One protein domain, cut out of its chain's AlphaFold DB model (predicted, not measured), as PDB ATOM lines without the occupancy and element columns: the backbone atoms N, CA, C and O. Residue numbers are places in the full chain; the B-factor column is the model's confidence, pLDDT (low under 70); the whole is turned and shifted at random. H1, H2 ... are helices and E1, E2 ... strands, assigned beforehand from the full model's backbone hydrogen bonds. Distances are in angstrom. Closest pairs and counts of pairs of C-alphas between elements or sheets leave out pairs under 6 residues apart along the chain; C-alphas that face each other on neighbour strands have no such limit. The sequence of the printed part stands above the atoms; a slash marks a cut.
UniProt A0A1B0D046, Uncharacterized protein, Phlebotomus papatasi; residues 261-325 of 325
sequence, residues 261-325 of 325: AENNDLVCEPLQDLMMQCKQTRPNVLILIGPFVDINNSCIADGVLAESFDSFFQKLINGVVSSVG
ATOM      1  N   ALA A 261     123.243 135.591  29.580       88.56
ATOM      2  CA  ALA A 261     123.052 136.078  30.937       88.56
ATOM      3  C   ALA A 261     123.373 137.578  30.972       88.56
ATOM      4  O   ALA A 261     124.141 138.072  30.140       88.56
ATOM      5  N   GLU A 262     122.789 138.289  31.931       86.25
ATOM      6  CA  GLU A 262     123.124 139.688  32.196       86.25
ATOM      7  C   GLU A 262     124.544 139.818  32.752       86.25
ATOM      8  O   GLU A 262     125.086 138.881  33.326       86.25
ATOM      9  N   ASN A 263     125.166 140.992  32.623       83.88
ATOM     10  CA  ASN A 263     126.577 141.164  32.995       83.88
ATOM     11  C   ASN A 263     126.874 140.918  34.490       83.88
ATOM     12  O   ASN A 263     128.021 140.667  34.843       83.88
ATOM     13  N   ASN A 264     125.864 141.031  35.354       81.19
ATOM     14  CA  ASN A 264     125.966 140.935  36.812       81.19
ATOM     15  C   ASN A 264     125.247 139.712  37.407       81.19
ATOM     16  O   ASN A 264     125.007 139.678  38.614       81.19
ATOM     17  N   ASP A 265     124.874 138.744  36.573       83.00
ATOM     18  CA  ASP A 265     124.246 137.493  36.987       83.00
ATOM     19  C   ASP A 265     124.742 136.347  36.092       83.00
ATOM     20  O   ASP A 265     125.211 136.557  34.976       83.00
ATOM     21  N   LEU A 266     124.653 135.117  36.581       84.75
ATOM     22  CA  LEU A 266     124.941 133.906  35.822       84.75
ATOM     23  C   LEU A 266     123.689 133.068  35.551       84.75
ATOM     24  O   LEU A 266     123.785 132.026  34.905       84.75
ATOM     25  N   VAL A 267     122.519 133.487  36.041       87.25
ATOM     26  CA  VAL A 267     121.252 132.864  35.661       87.25
ATOM     27  C   VAL A 267     120.942 133.228  34.208       87.25
ATOM     28  O   VAL A 267     120.682 134.383  33.870       87.25
ATOM     29  N   CYS A 268     120.953 132.230  33.326       87.19
ATOM     30  CA  CYS A 268     120.699 132.417  31.902       87.19
ATOM     31  C   CYS A 268     119.188 132.470  31.590       87.19
ATOM     32  O   CYS A 268     118.687 131.673  30.793       87.19
ATOM     33  N   GLU A 269     118.454 133.408  32.204       87.31
ATOM     34  CA  GLU A 269     117.017 133.628  31.943       87.31
ATOM     35  C   GLU A 269     116.718 133.834  30.434       87.31
ATOM     36  O   GLU A 269     115.825 133.156  29.917       87.31
ATOM     37  N   PRO A 270     117.500 134.633  29.667       88.94
ATOM     38  CA  PRO A 270     117.323 134.756  28.216       88.94
ATOM     39  C   PRO A 270     117.354 133.429  27.448       88.94
ATOM     40  O   PRO A 270     116.614 133.253  26.478       88.94
ATOM     41  N   LEU A 271     118.206 132.485  27.865       90.12
ATOM     42  CA  LEU A 271     118.294 131.169  27.231       90.12
ATOM     43  C   LEU A 271     117.065 130.319  27.552       90.12
ATOM     44  O   LEU A 271     116.546 129.637  26.669       90.12
ATOM     45  N   GLN A 272     116.573 130.386  28.790       89.00
ATOM     46  CA  GLN A 272     115.349 129.698  29.190       89.00
ATOM     47  C   GLN A 272     114.138 130.205  28.398       89.00
ATOM     48  O   GLN A 272     113.373 129.400  27.860       89.00
ATOM     49  N   ASP A 273     113.999 131.521  28.252       87.06
ATOM     50  CA  ASP A 273     112.929 132.136  27.466       87.06
ATOM     51  C   ASP A 273     113.014 131.743  25.988       87.06
ATOM     52  O   ASP A 273     112.004 131.382  25.372       87.06
ATOM     53  N   LEU A 274     114.229 131.708  25.434       90.50
ATOM     54  CA  LEU A 274     114.470 131.209  24.084       90.50
ATOM     55  C   LEU A 274     114.027 129.745  23.936       90.50
ATOM     56  O   LEU A 274     113.382 129.400  22.947       90.50
ATOM     57  N   MET A 275     114.313 128.880  24.916       91.31
ATOM     58  CA  MET A 275     113.864 127.483  24.885       91.31
ATOM     59  C   MET A 275     112.340 127.361  24.943       91.31
ATOM     60  O   MET A 275     111.762 126.534  24.232       91.31
ATOM     61  N   MET A 276     111.667 128.185  25.750       88.69
ATOM     62  CA  MET A 276     110.202 128.226  25.779       88.69
ATOM     63  C   MET A 276     109.632 128.628  24.417       88.69
ATOM     64  O   MET A 276     108.702 127.989  23.921       88.69
ATOM     65  N   GLN A 277     110.234 129.617  23.762       85.69
ATOM     66  CA  GLN A 277     109.839 130.025  22.420       85.69
ATOM     67  C   GLN A 277     110.107 128.935  21.374       85.69
ATOM     68  O   GLN A 277     109.273 128.708  20.497       85.69
ATOM     69  N   CYS A 278     111.229 128.221  21.460       89.38
ATOM     70  CA  CYS A 278     111.509 127.078  20.592       89.38
ATOM     71  C   CYS A 278     110.453 125.979  20.745       89.38
ATOM     72  O   CYS A 278     110.014 125.417  19.745       89.38
ATOM     73  N   LYS A 279     109.989 125.699  21.971       88.00
ATOM     74  CA  LYS A 279     108.903 124.733  22.212       88.00
ATOM     75  C   LYS A 279     107.585 125.165  21.561       88.00
ATOM     76  O   LYS A 279     106.858 124.314  21.051       88.00
ATOM     77  N   GLN A 280     107.288 126.466  21.576       86.19
ATOM     78  CA  GLN A 280     106.079 127.037  20.972       86.19
ATOM     79  C   GLN A 280     106.162 127.048  19.440       86.19
ATOM     80  O   GLN A 280     105.290 126.523  18.759       86.19
ATOM     81  N   THR A 281     107.242 127.606  18.892       86.94
ATOM     82  CA  THR A 281     107.413 127.814  17.445       86.94
ATOM     83  C   THR A 281     107.899 126.571  16.699       86.94
ATOM     84  O   THR A 281     107.694 126.462  15.491       86.94
ATOM     85  N   ARG A 282     108.523 125.614  17.396       87.31
ATOM     86  CA  ARG A 282     109.104 124.385  16.832       87.31
ATOM     87  C   ARG A 282     109.911 124.651  15.552       87.31
ATOM     88  O   ARG A 282     109.561 124.118  14.495       87.31
ATOM     89  N   PRO A 283     110.956 125.502  15.597       87.50
ATOM     90  CA  PRO A 283     111.759 125.779  14.414       87.50
ATOM     91  C   PRO A 283     112.399 124.486  13.898       87.50
ATOM     92  O   PRO A 283     112.667 123.555  14.653       87.50
ATOM     93  N   ASN A 284     112.664 124.437  12.596       86.25
ATOM     94  CA  ASN A 284     113.335 123.301  11.974       86.25
ATOM     95  C   ASN A 284     114.798 123.198  12.416       86.25
ATOM     96  O   ASN A 284     115.315 122.100  12.588       86.25
ATOM     97  N   VAL A 285     115.460 124.345  12.582       86.88
ATOM     98  CA  VAL A 285     116.852 124.430  13.028       86.88
ATOM     99  C   VAL A 285     116.981 125.568  14.033       86.88
ATOM    100  O   VAL A 285     116.486 126.669  13.789       86.88
ATOM    101  N   LEU A 286     117.676 125.309  15.137       89.56
ATOM    102  CA  LEU A 286     118.127 126.322  16.085       89.56
ATOM    103  C   LEU A 286     119.646 126.480  15.959       89.56
ATOM    104  O   LEU A 286     120.380 125.508  16.116       89.56
ATOM    105  N   ILE A 287     120.114 127.698  15.692       91.75
ATOM    106  CA  ILE A 287     121.536 128.053  15.668       91.75
ATOM    107  C   ILE A 287     121.816 128.948  16.873       91.75
ATOM    108  O   ILE A 287     121.290 130.057  16.963       91.75
ATOM    109  N   LEU A 288     122.655 128.464  17.786       91.19
ATOM    110  CA  LEU A 288     123.102 129.215  18.954       91.19
ATOM    111  C   LEU A 288     124.563 129.612  18.777       91.19
ATOM    112  O   LEU A 288     125.415 128.773  18.494       91.19
ATOM    113  N   ILE A 289     124.841 130.897  18.950       95.06
ATOM    114  CA  ILE A 289     126.178 131.474  18.849       95.06
ATOM    115  C   ILE A 289     126.571 131.969  20.239       95.06
ATOM    116  O   ILE A 289     125.773 132.604  20.925       95.06
ATOM    117  N   GLY A 290     127.800 131.669  20.663       91.06
ATOM    118  CA  GLY A 290     128.321 132.147  21.940       91.06
ATOM    119  C   GLY A 290     128.466 133.680  22.017       91.06
ATOM    120  O   GLY A 290     128.231 134.381  21.031       91.06
ATOM    121  N   PRO A 291     128.897 134.202  23.175       93.12
ATOM    122  CA  PRO A 291     129.348 133.435  24.335       93.12
ATOM    123  C   PRO A 291     128.182 132.851  25.148       93.12
ATOM    124  O   PRO A 291     127.197 133.531  25.422       93.12
ATOM    125  N   PHE A 292     128.303 131.580  25.542       89.56
ATOM    126  CA  PHE A 292     127.380 130.941  26.495       89.56
ATOM    127  C   PHE A 292     127.747 131.275  27.937       89.56
ATOM    128  O   PHE A 292     126.879 131.567  28.751       89.56
ATOM    129  N   VAL A 293     129.049 131.284  28.208       89.56
ATOM    130  CA  VAL A 293     129.650 131.803  29.430       89.56
ATOM    131  C   VAL A 293     130.548 132.951  28.990       89.56
ATOM    132  O   VAL A 293     131.527 132.730  28.277       89.56
ATOM    133  N   ASP A 294     130.164 134.184  29.315       89.81
ATOM    134  CA  ASP A 294     130.926 135.368  28.916       89.81
ATOM    135  C   ASP A 294     132.052 135.624  29.918       89.81
ATOM    136  O   ASP A 294     131.806 135.827  31.106       89.81
ATOM    137  N   ILE A 295     133.292 135.638  29.431       89.44
ATOM    138  CA  ILE A 295     134.473 135.939  30.247       89.44
ATOM    139  C   ILE A 295     134.443 137.363  30.820       89.44
ATOM    140  O   ILE A 295     135.089 137.630  31.829       89.44
ATOM    141  N   ASN A 296     133.695 138.277  30.194       88.75
ATOM    142  CA  ASN A 296     133.566 139.662  30.642       88.75
ATOM    143  C   ASN A 296     132.450 139.862  31.679       88.75
ATOM    144  O   ASN A 296     132.311 140.969  32.197       88.75
ATOM    145  N   ASN A 297     131.667 138.821  31.987       88.44
ATOM    146  CA  ASN A 297     130.651 138.865  33.034       88.44
ATOM    147  C   ASN A 297     131.312 139.081  34.406       88.44
ATOM    148  O   ASN A 297     132.274 138.388  34.750       88.44
ATOM    149  N   SER A 298     130.791 140.010  35.214       89.06
ATOM    150  CA  SER A 298     131.421 140.368  36.489       89.06
ATOM    151  C   SER A 298     131.453 139.197  37.470       89.06
ATOM    152  O   SER A 298     132.447 139.014  38.157       89.06
ATOM    153  N   CYS A 299     130.432 138.336  37.492       86.25
ATOM    154  CA  CYS A 299     130.414 137.161  38.365       86.25
ATOM    155  C   CYS A 299     131.452 136.100  37.960       86.25
ATOM    156  O   CYS A 299     131.934 135.359  38.820       86.25
ATOM    157  N   ILE A 300     131.808 136.026  36.672       87.75
ATOM    158  CA  ILE A 300     132.915 135.186  36.193       87.75
ATOM    159  C   ILE A 300     134.255 135.791  36.618       87.75
ATOM    160  O   ILE A 300     135.090 135.077  37.171       87.75
ATOM    161  N   ALA A 301     134.440 137.099  36.418       87.38
ATOM    162  CA  ALA A 301     135.659 137.808  36.805       87.38
ATOM    163  C   ALA A 301     135.916 137.764  38.325       87.38
ATOM    164  O   ALA A 301     137.054 137.575  38.754       87.38
ATOM    165  N   ASP A 302     134.856 137.867  39.127       86.44
ATOM    166  CA  ASP A 302     134.906 137.858  40.591       86.44
ATOM    167  C   ASP A 302     135.019 136.439  41.187       86.44
ATOM    168  O   ASP A 302     135.106 136.280  42.406       86.44
ATOM    169  N   GLY A 303     135.017 135.388  40.355       84.19
ATOM    170  CA  GLY A 303     135.181 134.004  40.811       84.19
ATOM    171  C   GLY A 303     134.003 133.472  41.636       84.19
ATOM    172  O   GLY A 303     134.185 132.634  42.516       84.19
ATOM    173  N   VAL A 304     132.783 133.948  41.365       84.81
ATOM    174  CA  VAL A 304     131.560 133.576  42.109       84.81
ATOM    175  C   VAL A 304     131.110 132.132  41.822       84.81
ATOM    176  O   VAL A 304     130.335 131.540  42.586       84.81
ATOM    177  N   LEU A 305     131.588 131.560  40.716       85.25
ATOM    178  CA  LEU A 305     131.258 130.220  40.242       85.25
ATOM    179  C   LEU A 305     131.858 129.137  41.159       85.25
ATOM    180  O   LEU A 305     133.059 129.127  41.407       85.25
ATOM    181  N   ALA A 306     131.031 128.198  41.623       88.56
ATOM    182  CA  ALA A 306     131.444 127.067  42.468       88.56
ATOM    183  C   ALA A 306     131.602 125.745  41.694       88.56
ATOM    184  O   ALA A 306     131.667 124.667  42.283       88.56
ATOM    185  N   GLU A 307     131.651 125.821  40.367       89.94
ATOM    186  CA  GLU A 307     131.943 124.717  39.454       89.94
ATOM    187  C   GLU A 307     132.937 125.178  38.376       89.94
ATOM    188  O   GLU A 307     133.254 126.363  38.289       89.94
ATOM    189  N   SER A 308     133.459 124.261  37.556       91.31
ATOM    190  CA  SER A 308     134.331 124.646  36.440       91.31
ATOM    191  C   SER A 308     133.536 125.289  35.299       91.31
ATOM    192  O   SER A 308     132.356 124.985  35.103       91.31
ATOM    193  N   PHE A 309     134.196 126.130  34.495       90.50
ATOM    194  CA  PHE A 309     133.588 126.722  33.298       90.50
ATOM    195  C   PHE A 309     133.060 125.654  32.336       90.50
ATOM    196  O   PHE A 309     131.947 125.786  31.832       90.50
ATOM    197  N   ASP A 310     133.810 124.564  32.149       90.94
ATOM    198  CA  ASP A 310     133.390 123.436  31.316       90.94
ATOM    199  C   ASP A 310     132.130 122.752  31.856       90.94
ATOM    200  O   ASP A 310     131.203 122.492  31.093       90.94
ATOM    201  N   SER A 311     132.054 122.495  33.167       92.06
ATOM    202  CA  SER A 311     130.866 121.890  33.789       92.06
ATOM    203  C   SER A 311     129.641 122.778  33.607       92.06
ATOM    204  O   SER A 311     128.574 122.299  33.213       92.06
ATOM    205  N   PHE A 312     129.805 124.085  33.828       91.25
ATOM    206  CA  PHE A 312     128.716 125.030  33.646       91.25
ATOM    207  C   PHE A 312     128.266 125.092  32.181       91.25
ATOM    208  O   PHE A 312     127.077 124.970  31.898       91.25
ATOM    209  N   PHE A 313     129.204 125.180  31.238       91.81
ATOM    210  CA  PHE A 313     128.898 125.148  29.811       91.81
ATOM    211  C   PHE A 313     128.159 123.865  29.402       91.81
ATOM    212  O   PHE A 313     127.108 123.937  28.767       91.81
ATOM    213  N   GLN A 314     128.644 122.691  29.818       91.56
ATOM    214  CA  GLN A 314     127.986 121.413  29.533       91.56
ATOM    215  C   GLN A 314     126.570 121.355  30.113       91.56
ATOM    216  O   GLN A 314     125.654 120.859  29.459       91.56
ATOM    217  N   LYS A 315     126.353 121.911  31.311       91.62
ATOM    218  CA  LYS A 315     125.018 122.033  31.912       91.62
ATOM    219  C   LYS A 315     124.081 122.874  31.044       91.62
ATOM    220  O   LYS A 315     122.967 122.427  30.780       91.62
ATOM    221  N   LEU A 316     124.544 124.022  30.541       91.06
ATOM    222  CA  LEU A 316     123.764 124.866  29.630       91.06
ATOM    223  C   LEU A 316     123.391 124.110  28.348       91.06
ATOM    224  O   LEU A 316     122.222 124.095  27.963       91.06
ATOM    225  N   ILE A 317     124.350 123.435  27.705       91.06
ATOM    226  CA  ILE A 317     124.096 122.679  26.469       91.06
ATOM    227  C   ILE A 317     123.127 121.518  26.713       91.06
ATOM    228  O   ILE A 317     122.163 121.352  25.964       91.06
ATOM    229  N   ASN A 318     123.310 120.763  27.795       90.12
ATOM    230  CA  ASN A 318     122.393 119.690  28.177       90.12
ATOM    231  C   ASN A 318     120.988 120.225  28.486       90.12
ATOM    232  O   ASN A 318     119.997 119.585  28.133       90.12
ATOM    233  N   GLY A 319     120.888 121.411  29.093       89.25
ATOM    234  CA  GLY A 319     119.626 122.110  29.315       89.25
ATOM    235  C   GLY A 319     118.917 122.469  28.009       89.25
ATOM    236  O   GLY A 319     117.707 122.257  27.895       89.25
ATOM    237  N   VAL A 320     119.659 122.954  27.004       89.81
ATOM    238  CA  VAL A 320     119.130 123.227  25.655       89.81
ATOM    239  C   VAL A 320     118.611 121.937  25.027       89.81
ATOM    240  O   VAL A 320     117.434 121.865  24.677       89.81
ATOM    241  N   VAL A 321     119.446 120.897  24.946       88.25
ATOM    242  CA  VAL A 321     119.083 119.610  24.328       88.25
ATOM    243  C   VAL A 321     117.870 118.993  25.017       88.25
ATOM    244  O   VAL A 321     116.941 118.567  24.346       88.25
ATOM    245  N   SER A 322     117.809 119.026  26.348       88.56
ATOM    246  CA  SER A 322     116.663 118.490  27.100       88.56
ATOM    247  C   SER A 322     115.378 119.303  26.918       88.56
ATOM    248  O   SER A 322     114.282 118.800  27.155       88.56
ATOM    249  N   SER A 323     115.492 120.581  26.551       83.88
ATOM    250  CA  SER A 323     114.339 121.462  26.375       83.88
ATOM    251  C   SER A 323     113.716 121.355  24.987       83.88
ATOM    252  O   SER A 323     112.501 121.503  24.868       83.88
ATOM    253  N   VAL A 324     114.519 121.166  23.940       77.94
ATOM    254  CA  VAL A 324     114.040 121.235  22.547       77.94
ATOM    255  C   VAL A 324     114.364 120.002  21.699       77.94
ATOM    256  O   VAL A 324     113.870 119.928  20.573       77.94
ATOM    257  N   GLY A 325     115.190 119.086  22.208       60.09
ATOM    258  CA  GLY A 325     115.546 117.815  21.569       60.09
ATOM    259  C   GLY A 325     114.561 116.684  21.828       60.09
ATOM    260  O   GLY A 325     113.561 116.890  22.555       60.09
TER     261      GLY A 325
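AT A GLANCE: This is residues 261 to 325 of the 325 residues of an uncharacterized protein of Phlebotomus papatasi (UniProt A0A1B0D046). Two long helices, H3 and H1, run side by side the same way and meet near H3's end, while the strand E1 folds back past H1 and the short H2 sits at the opposite end of the length. The 65 printed residues hold three named helices and one named strand, in the order H1, E1, H2, H3. The class is mostly helix, and the whole is only just compact, close to loose, with a radius of gyration of the C-alphas of 12.7 A and spans of 38 by 19 by 16 A.

HOW THE PARTS SIT: Start at H3, residues 309 to 324; its residues 320 to 324 alone touch residues 275 to 279 of H1, residues 269 to 281. Their closest C-alphas, of Ser 323 and Met 275, are 6.2 A apart, at a shallow tilt of 23 degrees. E1, residues 285 to 289, pairs with no named strand and is only just apart from H1, closest 8.0 A. H2, residues 298 to 301, touches no helix. In H1 and H3 every O i to N i+4 pair is within hydrogen-bond range; H2 is too short for one.

IN THESE COORDINATES: Find C-alpha 309 at (133.588, 126.722, 33.298); from there H3 runs 23.0 A to C-alpha 324 at (114.040, 121.235, 22.547). H1 starts from C-alpha 269 at (117.017, 133.628, 31.943) and covers 18.3 A, E1 13.1 A and H2 5.0 A.

THE WHOLE: The C-alphas farthest apart, of Asn 284 and Asp 302, are 38.7 A apart. The printed part has no cut and no long link; residue 325, the chain's last, is under pLDDT 70.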